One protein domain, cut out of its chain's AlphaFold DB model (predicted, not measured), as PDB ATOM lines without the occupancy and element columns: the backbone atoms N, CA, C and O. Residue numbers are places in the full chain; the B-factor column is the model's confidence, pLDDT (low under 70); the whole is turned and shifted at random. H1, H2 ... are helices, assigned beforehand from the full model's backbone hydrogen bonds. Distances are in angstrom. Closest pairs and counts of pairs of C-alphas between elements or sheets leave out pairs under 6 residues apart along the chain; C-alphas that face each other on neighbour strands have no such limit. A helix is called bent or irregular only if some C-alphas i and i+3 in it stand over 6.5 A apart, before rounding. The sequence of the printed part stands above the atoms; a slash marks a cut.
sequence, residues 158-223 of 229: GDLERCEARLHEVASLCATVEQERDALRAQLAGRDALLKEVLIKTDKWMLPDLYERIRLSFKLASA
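Overview. This is residues 158 to 223 of the 229 residues of an uncharacterized protein of Pseudomonas putida (UniProt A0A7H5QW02). One very long helix, H1, makes nearly the whole length of this domain, and a much shorter helix, H2, folds back beside its far end, so that the two form a lopsided helical hairpin. Residues 158 to 191, which belong to H1, stick out as a free arm with no other part of the domain near them. The printed part has 66 residues with two named helices, H1 then H2, and no named strand; the class is all helix. The whole is extended, with a radius of gyration of the C-alphas of 21.4 A, and it is a rod whose C-alphas span 72 by 18 by 12 A.

Along the chain. H1 takes residues 158 to 201, 64.7 A from first to last C-alpha, from C-alpha 158 at (319.260, 231.908, 356.519) to C-alpha 201 at (280.017, 266.522, 394.605). After a short link of 6 residues comes H2, residues 208 to 221, 20.1 A long from first to last C-alpha, ending with C-alpha 221 at (280.904, 253.855, 378.438).

Arrangement. H1 and H2 form a helical hairpin. They touch with 4 pairs of C-alphas within 8 A, and the closest C-alphas, those of Leu 199 and Tyr 211, are 6.3 A apart. H1 touches H2 with residues 195 to 199 alone, and H2 touches H1 with residues 211 to 215 alone. Their lines stand at a shallow tilt of 29 degrees, and they run opposite ways. In both H1 and H2 every O i to N i+4 pair is within hydrogen-bond range. Neither helix is bent or irregular.

Size, cuts and confidence. The two C-alphas farthest apart in the domain, those of Gly 158 and Trp 205, are 72.2 A apart. The printed part has no cut, and its one link between named elements is short. The mean pLDDT of the printed part is 86.5; residues 222 to 223 are under 70, where the model's confidence is low.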
ATOM      1  N   GLY A 158     319.633 230.516 356.780       72.12
ATOM      2  CA  GLY A 158     319.260 231.908 356.519       72.12
ATOM      3  C   GLY A 158     317.748 232.190 356.534       72.12
ATOM      4  O   GLY A 158     317.335 233.326 356.776       72.12
ATOM      5  N   ASP A 159     316.896 231.196 356.281       74.56
ATOM      6  CA  ASP A 159     315.438 231.320 356.411       74.56
ATOM      7  C   ASP A 159     314.991 231.216 357.872       74.56
ATOM      8  O   ASP A 159     314.070 231.926 358.281       74.56
ATOM      9  N   LEU A 160     315.661 230.380 358.674       76.50
ATOM     10  CA  LEU A 160     315.398 230.271 360.111       76.50
ATOM     11  C   LEU A 160     315.774 231.559 360.843       76.50
ATOM     12  O   LEU A 160     314.943 232.093 361.575       76.50
ATOM     13  N   GLU A 161     316.959 232.109 360.571       76.81
ATOM     14  CA  GLU A 161     317.403 233.384 361.148       76.81
ATOM     15  C   GLU A 161     316.458 234.537 360.771       76.81
ATOM     16  O   GLU A 161     316.091 235.360 361.613       76.81
ATOM     17  N   ARG A 162     315.984 234.573 359.516       81.88
ATOM     18  CA  ARG A 162     314.981 235.559 359.077       81.88
ATOM     19  C   ARG A 162     313.635 235.370 359.772       81.88
ATOM     20  O   ARG A 162     313.001 236.360 360.137       81.88
ATOM     21  N   CYS A 163     313.180 234.132 359.954       82.75
ATOM     22  CA  CYS A 163     311.945 233.850 360.684       82.75
ATOM     23  C   CYS A 163     312.055 234.257 362.158       82.75
ATOM     24  O   CYS A 163     311.146 234.901 362.682       82.75
ATOM     25  N   GLU A 164     313.171 233.939 362.808       84.50
ATOM     26  CA  GLU A 164     313.438 234.290 364.203       84.50
ATOM     27  C   GLU A 164     313.502 235.811 364.398       84.50
ATOM     28  O   GLU A 164     312.848 236.348 365.294       84.50
ATOM     29  N   ALA A 165     314.180 236.531 363.498       90.81
ATOM     30  CA  ALA A 165     314.214 237.992 363.518       90.81
ATOM     31  C   ALA A 165     312.806 238.606 363.415       90.81
ATOM     32  O   ALA A 165     312.464 239.504 364.188       90.81
ATOM     33  N   ARG A 166     311.955 238.084 362.520       91.75
ATOM     34  CA  ARG A 166     310.561 238.542 362.383       91.75
ATOM     35  C   ARG A 166     309.720 238.224 363.618       91.75
ATOM     36  O   ARG A 166     308.875 239.032 363.992       91.75
ATOM     37  N   LEU A 167     309.944 237.081 364.268       93.44
ATOM     38  CA  LEU A 167     309.266 236.744 365.524       93.44
ATOM     39  C   LEU A 167     309.651 237.714 366.644       93.44
ATOM     40  O   LEU A 167     308.772 238.192 367.361       93.44
ATOM     41  N   HIS A 168     310.937 238.047 366.768       93.31
ATOM     42  CA  HIS A 168     311.399 239.044 367.733       93.31
ATOM     43  C   HIS A 168     310.829 240.436 367.455       93.31
ATOM     44  O   HIS A 168     310.389 241.112 368.388       93.31
ATOM     45  N   GLU A 169     310.782 240.847 366.189       94.44
ATOM     46  CA  GLU A 169     310.172 242.112 365.779       94.44
ATOM     47  C   GLU A 169     308.690 242.162 366.176       94.44
ATOM     48  O   GLU A 169     308.271 243.084 366.880       94.44
ATOM     49  N   VAL A 170     307.911 241.133 365.827       95.12
ATOM     50  CA  VAL A 170     306.487 241.049 366.191       95.12
ATOM     51  C   VAL A 170     306.302 241.057 367.708       95.12
ATOM     52  O   VAL A 170     305.458 241.797 368.207       95.12
ATOM     53  N   ALA A 171     307.108 240.302 368.458       95.31
ATOM     54  CA  ALA A 171     307.036 240.288 369.917       95.31
ATOM     55  C   ALA A 171     307.298 241.680 370.521       95.31
ATOM     56  O   ALA A 171     306.594 242.096 371.442       95.31
ATOM     57  N   SER A 172     308.264 242.427 369.976       95.75
ATOM     58  CA  SER A 172     308.569 243.790 370.424       95.75
ATOM     59  C   SER A 172     307.434 244.780 370.131       95.75
ATOM     60  O   SER A 172     307.081 245.601 370.984       95.75
ATOM     61  N   LEU A 173     306.801 244.659 368.960       95.50
ATOM     62  CA  LEU A 173     305.644 245.469 368.584       95.50
ATOM     63  C   LEU A 173     304.441 245.152 369.477       95.50
ATOM     64  O   LEU A 173     303.807 246.071 369.990       95.50
ATOM     65  N   CYS A 174     304.165 243.868 369.727       95.12
ATOM     66  CA  CYS A 174     303.103 243.446 370.637       95.12
ATOM     67  C   CYS A 174     303.311 244.012 372.044       95.12
ATOM     68  O   CYS A 174     302.383 244.605 372.585       95.12
ATOM     69  N   ALA A 175     304.523 243.921 372.601       95.31
ATOM     70  CA  ALA A 175     304.820 244.475 373.922       95.31
ATOM     71  C   ALA A 175     304.575 245.994 373.989       95.31
ATOM     72  O   ALA A 175     304.025 246.498 374.969       95.31
ATOM     73  N   THR A 176     304.927 246.720 372.925       96.38
ATOM     74  CA  THR A 176     304.704 248.171 372.834       96.38
ATOM     75  C   THR A 176     303.211 248.498 372.793       96.38
ATOM     76  O   THR A 176     302.730 249.326 373.567       96.38
ATOM     77  N   VAL A 177     302.453 247.799 371.945       96.19
ATOM     78  CA  VAL A 177     300.997 247.973 371.831       96.19
ATOM     79  C   VAL A 177     300.291 247.628 373.144       96.19
ATOM     80  O   VAL A 177     299.358 248.322 373.548       96.19
ATOM     81  N   GLU A 178     300.726 246.579 373.840       95.38
ATOM     82  CA  GLU A 178     300.182 246.214 375.148       95.38
ATOM     83  C   GLU A 178     300.452 247.290 376.199       95.38
ATOM     84  O   GLU A 178     299.536 247.664 376.936       95.38
ATOM     85  N   GLN A 179     301.665 247.845 376.220       95.56
ATOM     86  CA  GLN A 179     302.020 248.934 377.121       95.56
ATOM     87  C   GLN A 179     301.177 250.190 376.857       95.56
ATOM     88  O   GLN A 179     300.662 250.794 377.802       95.56
ATOM     89  N   GLU A 180     300.989 250.572 375.592       96.88
ATOM     90  CA  GLU A 180     300.134 251.704 375.217       96.88
ATOM     91  C   GLU A 180     298.670 251.462 375.594       96.88
ATOM     92  O   GLU A 180     298.027 252.324 376.199       96.88
ATOM     93  N   ARG A 181     298.144 250.267 375.302       96.44
ATOM     94  CA  ARG A 181     296.787 249.856 375.680       96.44
ATOM     95  C   ARG A 181     296.576 249.972 377.186       96.44
ATOM     96  O   ARG A 181     295.551 250.496 377.623       96.44
ATOM     97  N   ASP A 182     297.521 249.484 377.981       96.00
ATOM     98  CA  ASP A 182     297.393 249.476 379.435       96.00
ATOM     99  C   ASP A 182     297.554 250.885 380.021       96.00
ATOM    100  O   ASP A 182     296.806 251.261 380.928       96.00
ATOM    101  N   ALA A 183     298.415 251.722 379.432       95.75
ATOM    102  CA  ALA A 183     298.500 253.141 379.762       95.75
ATOM    103  C   ALA A 183     297.184 253.883 379.463       95.75
ATOM    104  O   ALA A 183     296.693 254.635 380.309       95.75
ATOM    105  N   LEU A 184     296.567 253.644 378.302       95.00
ATOM    106  CA  LEU A 184     295.278 254.241 377.939       95.00
ATOM    107  C   LEU A 184     294.146 253.759 378.854       95.00
ATOM    108  O   LEU A 184     293.324 254.566 379.291       95.00
ATOM    109  N   ARG A 185     294.121 252.470 379.211       94.06
ATOM    110  CA  ARG A 185     293.164 251.934 380.193       94.06
ATOM    111  C   ARG A 185     293.324 252.588 381.561       94.06
ATOM    112  O   ARG A 185     292.319 252.944 382.174       94.06
ATOM    113  N   ALA A 186     294.557 252.800 382.020       93.31
ATOM    114  CA  ALA A 186     294.819 253.501 383.273       93.31
ATOM    115  C   ALA A 186     294.345 254.965 383.223       93.31
ATOM    116  O   ALA A 186     293.716 255.441 384.170       93.31
ATOM    117  N   GLN A 187     294.573 255.667 382.106       93.44
ATOM    118  CA  GLN A 187     294.076 257.034 381.913       93.44
ATOM    119  C   GLN A 187     292.544 257.099 381.908       93.44
ATOM    120  O   GLN A 187     291.967 257.967 382.564       93.44
ATOM    121  N   LEU A 188     291.877 256.173 381.212       92.38
ATOM    122  CA  LEU A 188     290.416 256.077 381.204       92.38
ATOM    123  C   LEU A 188     289.867 255.788 382.603       92.38
ATOM    124  O   LEU A 188     288.946 256.474 383.040       92.38
ATOM    125  N   ALA A 189     290.478 254.860 383.343       89.94
ATOM    126  CA  ALA A 189     290.105 254.580 384.727       89.94
ATOM    127  C   ALA A 189     290.268 255.817 385.631       89.94
ATOM    128  O   ALA A 189     289.387 256.108 386.443       89.94
ATOM    129  N   GLY A 190     291.353 256.581 385.458       91.12
ATOM    130  CA  GLY A 190     291.578 257.842 386.170       91.12
ATOM    131  C   GLY A 190     290.529 258.907 385.839       91.12
ATOM    132  O   GLY A 190     289.953 259.517 386.743       91.12
ATOM    133  N   ARG A 191     290.214 259.092 384.552       90.81
ATOM    134  CA  ARG A 191     289.148 259.996 384.093       90.81
ATOM    135  C   ARG A 191     287.793 259.604 384.681       90.81
ATOM    136  O   ARG A 191     287.066 260.462 385.173       90.81
ATOM    137  N   ASP A 192     287.460 258.320 384.652       89.06
ATOM    138  CA  ASP A 192     286.182 257.814 385.147       89.06
ATOM    139  C   ASP A 192     286.078 257.942 386.678       89.06
ATOM    140  O   ASP A 192     285.002 258.229 387.201       89.06
ATOM    141  N   ALA A 193     287.183 257.811 387.418       89.00
ATOM    142  CA  ALA A 193     287.210 258.100 388.852       89.00
ATOM    143  C   ALA A 193     286.917 259.584 389.144       89.00
ATOM    144  O   ALA A 193     286.060 259.885 389.978       89.00
ATOM    145  N   LEU A 194     287.552 260.504 388.406       88.31
ATOM    146  CA  LEU A 194     287.309 261.945 388.541       88.31
ATOM    147  C   LEU A 194     285.864 262.319 388.186       88.31
ATOM    148  O   LEU A 194     285.227 263.086 388.904       88.31
ATOM    149  N   LEU A 195     285.310 261.747 387.114       86.88
ATOM    150  CA  LEU A 195     283.917 261.988 386.730       86.88
ATOM    151  C   LEU A 195     282.927 261.473 387.787       86.88
ATOM    152  O   LEU A 195     281.919 262.137 388.034       86.88
ATOM    153  N   LYS A 196     283.209 260.340 388.452       85.81
ATOM    154  CA  LYS A 196     282.407 259.865 389.598       85.81
ATOM    155  C   LYS A 196     282.477 260.842 390.766       85.81
ATOM    156  O   LYS A 196     281.447 261.146 391.359       85.81
ATOM    157  N   GLU A 197     283.665 261.350 391.080       87.44
ATOM    158  CA  GLU A 197     283.848 262.324 392.156       87.44
ATOM    159  C   GLU A 197     283.075 263.623 391.884       87.44
ATOM    160  O   GLU A 197     282.363 264.115 392.762       87.44
ATOM    161  N   VAL A 198     283.145 264.138 390.651       86.38
ATOM    162  CA  VAL A 198     282.361 265.304 390.219       86.38
ATOM    163  C   VAL A 198     280.867 265.017 390.326       86.38
ATOM    164  O   VAL A 198     280.140 265.851 390.853       86.38
ATOM    165  N   LEU A 199     280.397 263.843 389.893       83.81
ATOM    166  CA  LEU A 199     278.980 263.478 389.978       83.81
ATOM    167  C   LEU A 199     278.473 263.412 391.428       83.81
ATOM    168  O   LEU A 199     277.334 263.789 391.686       83.81
ATOM    169  N   ILE A 200     279.306 262.952 392.368       84.12
ATOM    170  CA  ILE A 200     278.970 262.899 393.802       84.12
ATOM    171  C   ILE A 200     278.932 264.304 394.412       84.12
ATOM    172  O   ILE A 200     278.056 264.599 395.219       84.12
ATOM    173  N   LYS A 201     279.890 265.165 394.049       83.12
ATOM    174  CA  LYS A 201     280.017 266.522 394.605       83.12
ATOM    175  C   LYS A 201     279.075 267.540 393.961       83.12
ATOM    176  O   LYS A 201     278.770 268.554 394.580       83.12
ATOM    177  N   THR A 202     278.644 267.303 392.725       80.25
ATOM    178  CA  THR A 202     277.749 268.206 391.998       80.25
ATOM    179  C   THR A 202     276.317 267.945 392.431       80.25
ATOM    180  O   THR A 202     275.752 266.893 392.133       80.25
ATOM    181  N   ASP A 203     275.707 268.920 393.102       71.94
ATOM    182  CA  ASP A 203     274.285 268.852 393.409       71.94
ATOM    183  C   ASP A 203     273.477 268.915 392.104       71.94
ATOM    184  O   ASP A 203     273.605 269.854 391.306       71.94
ATOM    185  N   LYS A 204     272.626 267.907 391.893       73.12
ATOM    186  CA  LYS A 204     271.749 267.789 390.724       73.12
ATOM    187  C   LYS A 204     270.891 269.044 390.528       73.12
ATOM    188  O   LYS A 204     270.557 269.381 389.395       73.12
ATOM    189  N   TRP A 205     270.552 269.734 391.615       72.25
ATOM    190  CA  TRP A 205     269.722 270.936 391.583       72.25
ATOM    191  C   TRP A 205     270.497 272.213 391.229       72.25
ATOM    192  O   TRP A 205     269.883 273.169 390.762       72.25
ATOM    193  N   MET A 206     271.828 272.233 391.394       76.44
ATOM    194  CA  MET A 206     272.667 273.389 391.046       76.44
ATOM    195  C   MET A 206     273.116 273.388 389.580       76.44
ATOM    196  O   MET A 206     273.191 274.452 388.970       76.44
ATOM    197  N   LEU A 207     273.429 272.218 389.012       82.94
ATOM    198  CA  LEU A 207     273.915 272.081 387.630       82.94
ATOM    199  C   LEU A 207     273.280 270.858 386.934       82.94
ATOM    200  O   LEU A 207     273.974 269.879 386.642       82.94
ATOM    201  N   PRO A 208     271.965 270.899 386.648       82.19
ATOM    202  CA  PRO A 208     271.214 269.741 386.157       82.19
ATOM    203  C   PRO A 208     271.701 269.231 384.793       82.19
ATOM    204  O   PRO A 208     271.760 268.020 384.580       82.19
ATOM    205  N   ASP A 209     272.101 270.134 383.892       85.81
ATOM    206  CA  ASP A 209     272.594 269.772 382.556       85.81
ATOM    207  C   ASP A 209     273.951 269.050 382.616       85.81
ATOM    208  O   ASP A 209     274.143 268.000 382.000       85.81
ATOM    209  N   LEU A 210     274.884 269.551 383.436       84.31
ATOM    210  CA  LEU A 210     276.192 268.921 383.637       84.31
ATOM    211  C   LEU A 210     276.049 267.539 384.292       84.31
ATOM    212  O   LEU A 210     276.699 266.583 383.864       84.31
ATOM    213  N   TYR A 211     275.176 267.426 385.297       86.06
ATOM    214  CA  TYR A 211     274.905 266.171 385.996       86.06
ATOM    215  C   TYR A 211     274.379 265.088 385.042       86.06
ATOM    216  O   TYR A 211     274.916 263.978 385.007       86.06
ATOM    217  N   GLU A 212     273.363 265.400 384.229       87.44
ATOM    218  CA  GLU A 212     272.802 264.421 383.290       87.44
ATOM    219  C   GLU A 212     273.776 264.085 382.147       87.44
ATOM    220  O   GLU A 212     273.878 262.917 381.769       87.44
ATOM    221  N   ARG A 213     274.589 265.037 381.658       87.38
ATOM    222  CA  ARG A 213     275.644 264.749 380.663       87.38
ATOM    223  C   ARG A 213     276.690 263.766 381.192       87.38
ATOM    224  O   ARG A 213     277.023 262.803 380.497       87.38
ATOM    225  N   ILE A 214     277.180 263.957 382.420       85.62
ATOM    226  CA  ILE A 214     278.138 263.032 383.051       85.62
ATOM    227  C   ILE A 214     277.486 261.658 383.267       85.62
ATOM    228  O   ILE A 214     278.072 260.626 382.934       85.62
ATOM    229  N   ARG A 215     276.242 261.628 383.754       84.50
ATOM    230  CA  ARG A 215     275.491 260.387 383.987       84.50
ATOM    231  C   ARG A 215     275.257 259.578 382.707       84.50
ATOM    232  O   ARG A 215     275.408 258.355 382.725       84.50
ATOM    233  N   LEU A 216     274.887 260.234 381.606       86.31
ATOM    234  CA  LEU A 216     274.704 259.586 380.303       86.31
ATOM    235  C   LEU A 216     276.029 259.060 379.746       86.31
ATOM    236  O   LEU A 216     276.063 257.952 379.217       86.31
ATOM    237  N   SER A 217     277.123 259.803 379.938       83.50
ATOM    238  CA  SER A 217     278.468 259.378 379.530       83.50
ATOM    239  C   SER A 217     278.887 258.070 380.215       83.50
ATOM    240  O   SER A 217     279.404 257.176 379.552       83.50
ATOM    241  N   PHE A 218     278.580 257.901 381.509       81.31
ATOM    242  CA  PHE A 218     278.803 256.633 382.222       81.31
ATOM    243  C   PHE A 218     277.970 255.473 381.679       81.31
ATOM    244  O   PHE A 218     278.477 254.360 381.561       81.31
ATOM    245  N   LYS A 219     276.694 255.715 381.350       82.19
ATOM    246  CA  LYS A 219     275.830 254.677 380.769       82.19
ATOM    247  C   LYS A 219     276.350 254.191 379.417       82.19
ATOM    248  O   LYS A 219     276.315 252.994 379.169       82.19
ATOM    249  N   LEU A 220     276.823 255.107 378.573       78.75
ATOM    250  CA  LEU A 220     277.359 254.776 377.251       78.75
ATOM    251  C   LEU A 220     278.713 254.065 377.340       78.75
ATOM    252  O   LEU A 220     278.927 253.095 376.627       78.75
ATOM    253  N   ALA A 221     279.601 254.496 378.240       71.44
ATOM    254  CA  ALA A 221     280.904 253.855 378.438       71.44
ATOM    255  C   ALA A 221     280.805 252.432 379.021       71.44
ATOM    256  O   ALA A 221     281.725 251.640 378.858       71.44
ATOM    257  N   SER A 222     279.697 252.107 379.695       65.94
ATOM    258  CA  SER A 222     279.435 250.772 380.246       65.94
ATOM    259  C   SER A 222     278.777 249.811 379.245       65.94
ATOM    260  O   SER A 222     278.537 248.659 379.606       65.94
ATOM    261  N   ALA A 223     278.453 250.264 378.029       61.19
ATOM    262  CA  ALA A 223     278.006 249.388 376.954       61.19
ATOM    263  C   ALA A 223     279.241 248.710 376.343       61.19
ATOM    264  O   ALA A 223     279.970 249.308 375.554       61.19
TER     265      ALA A 223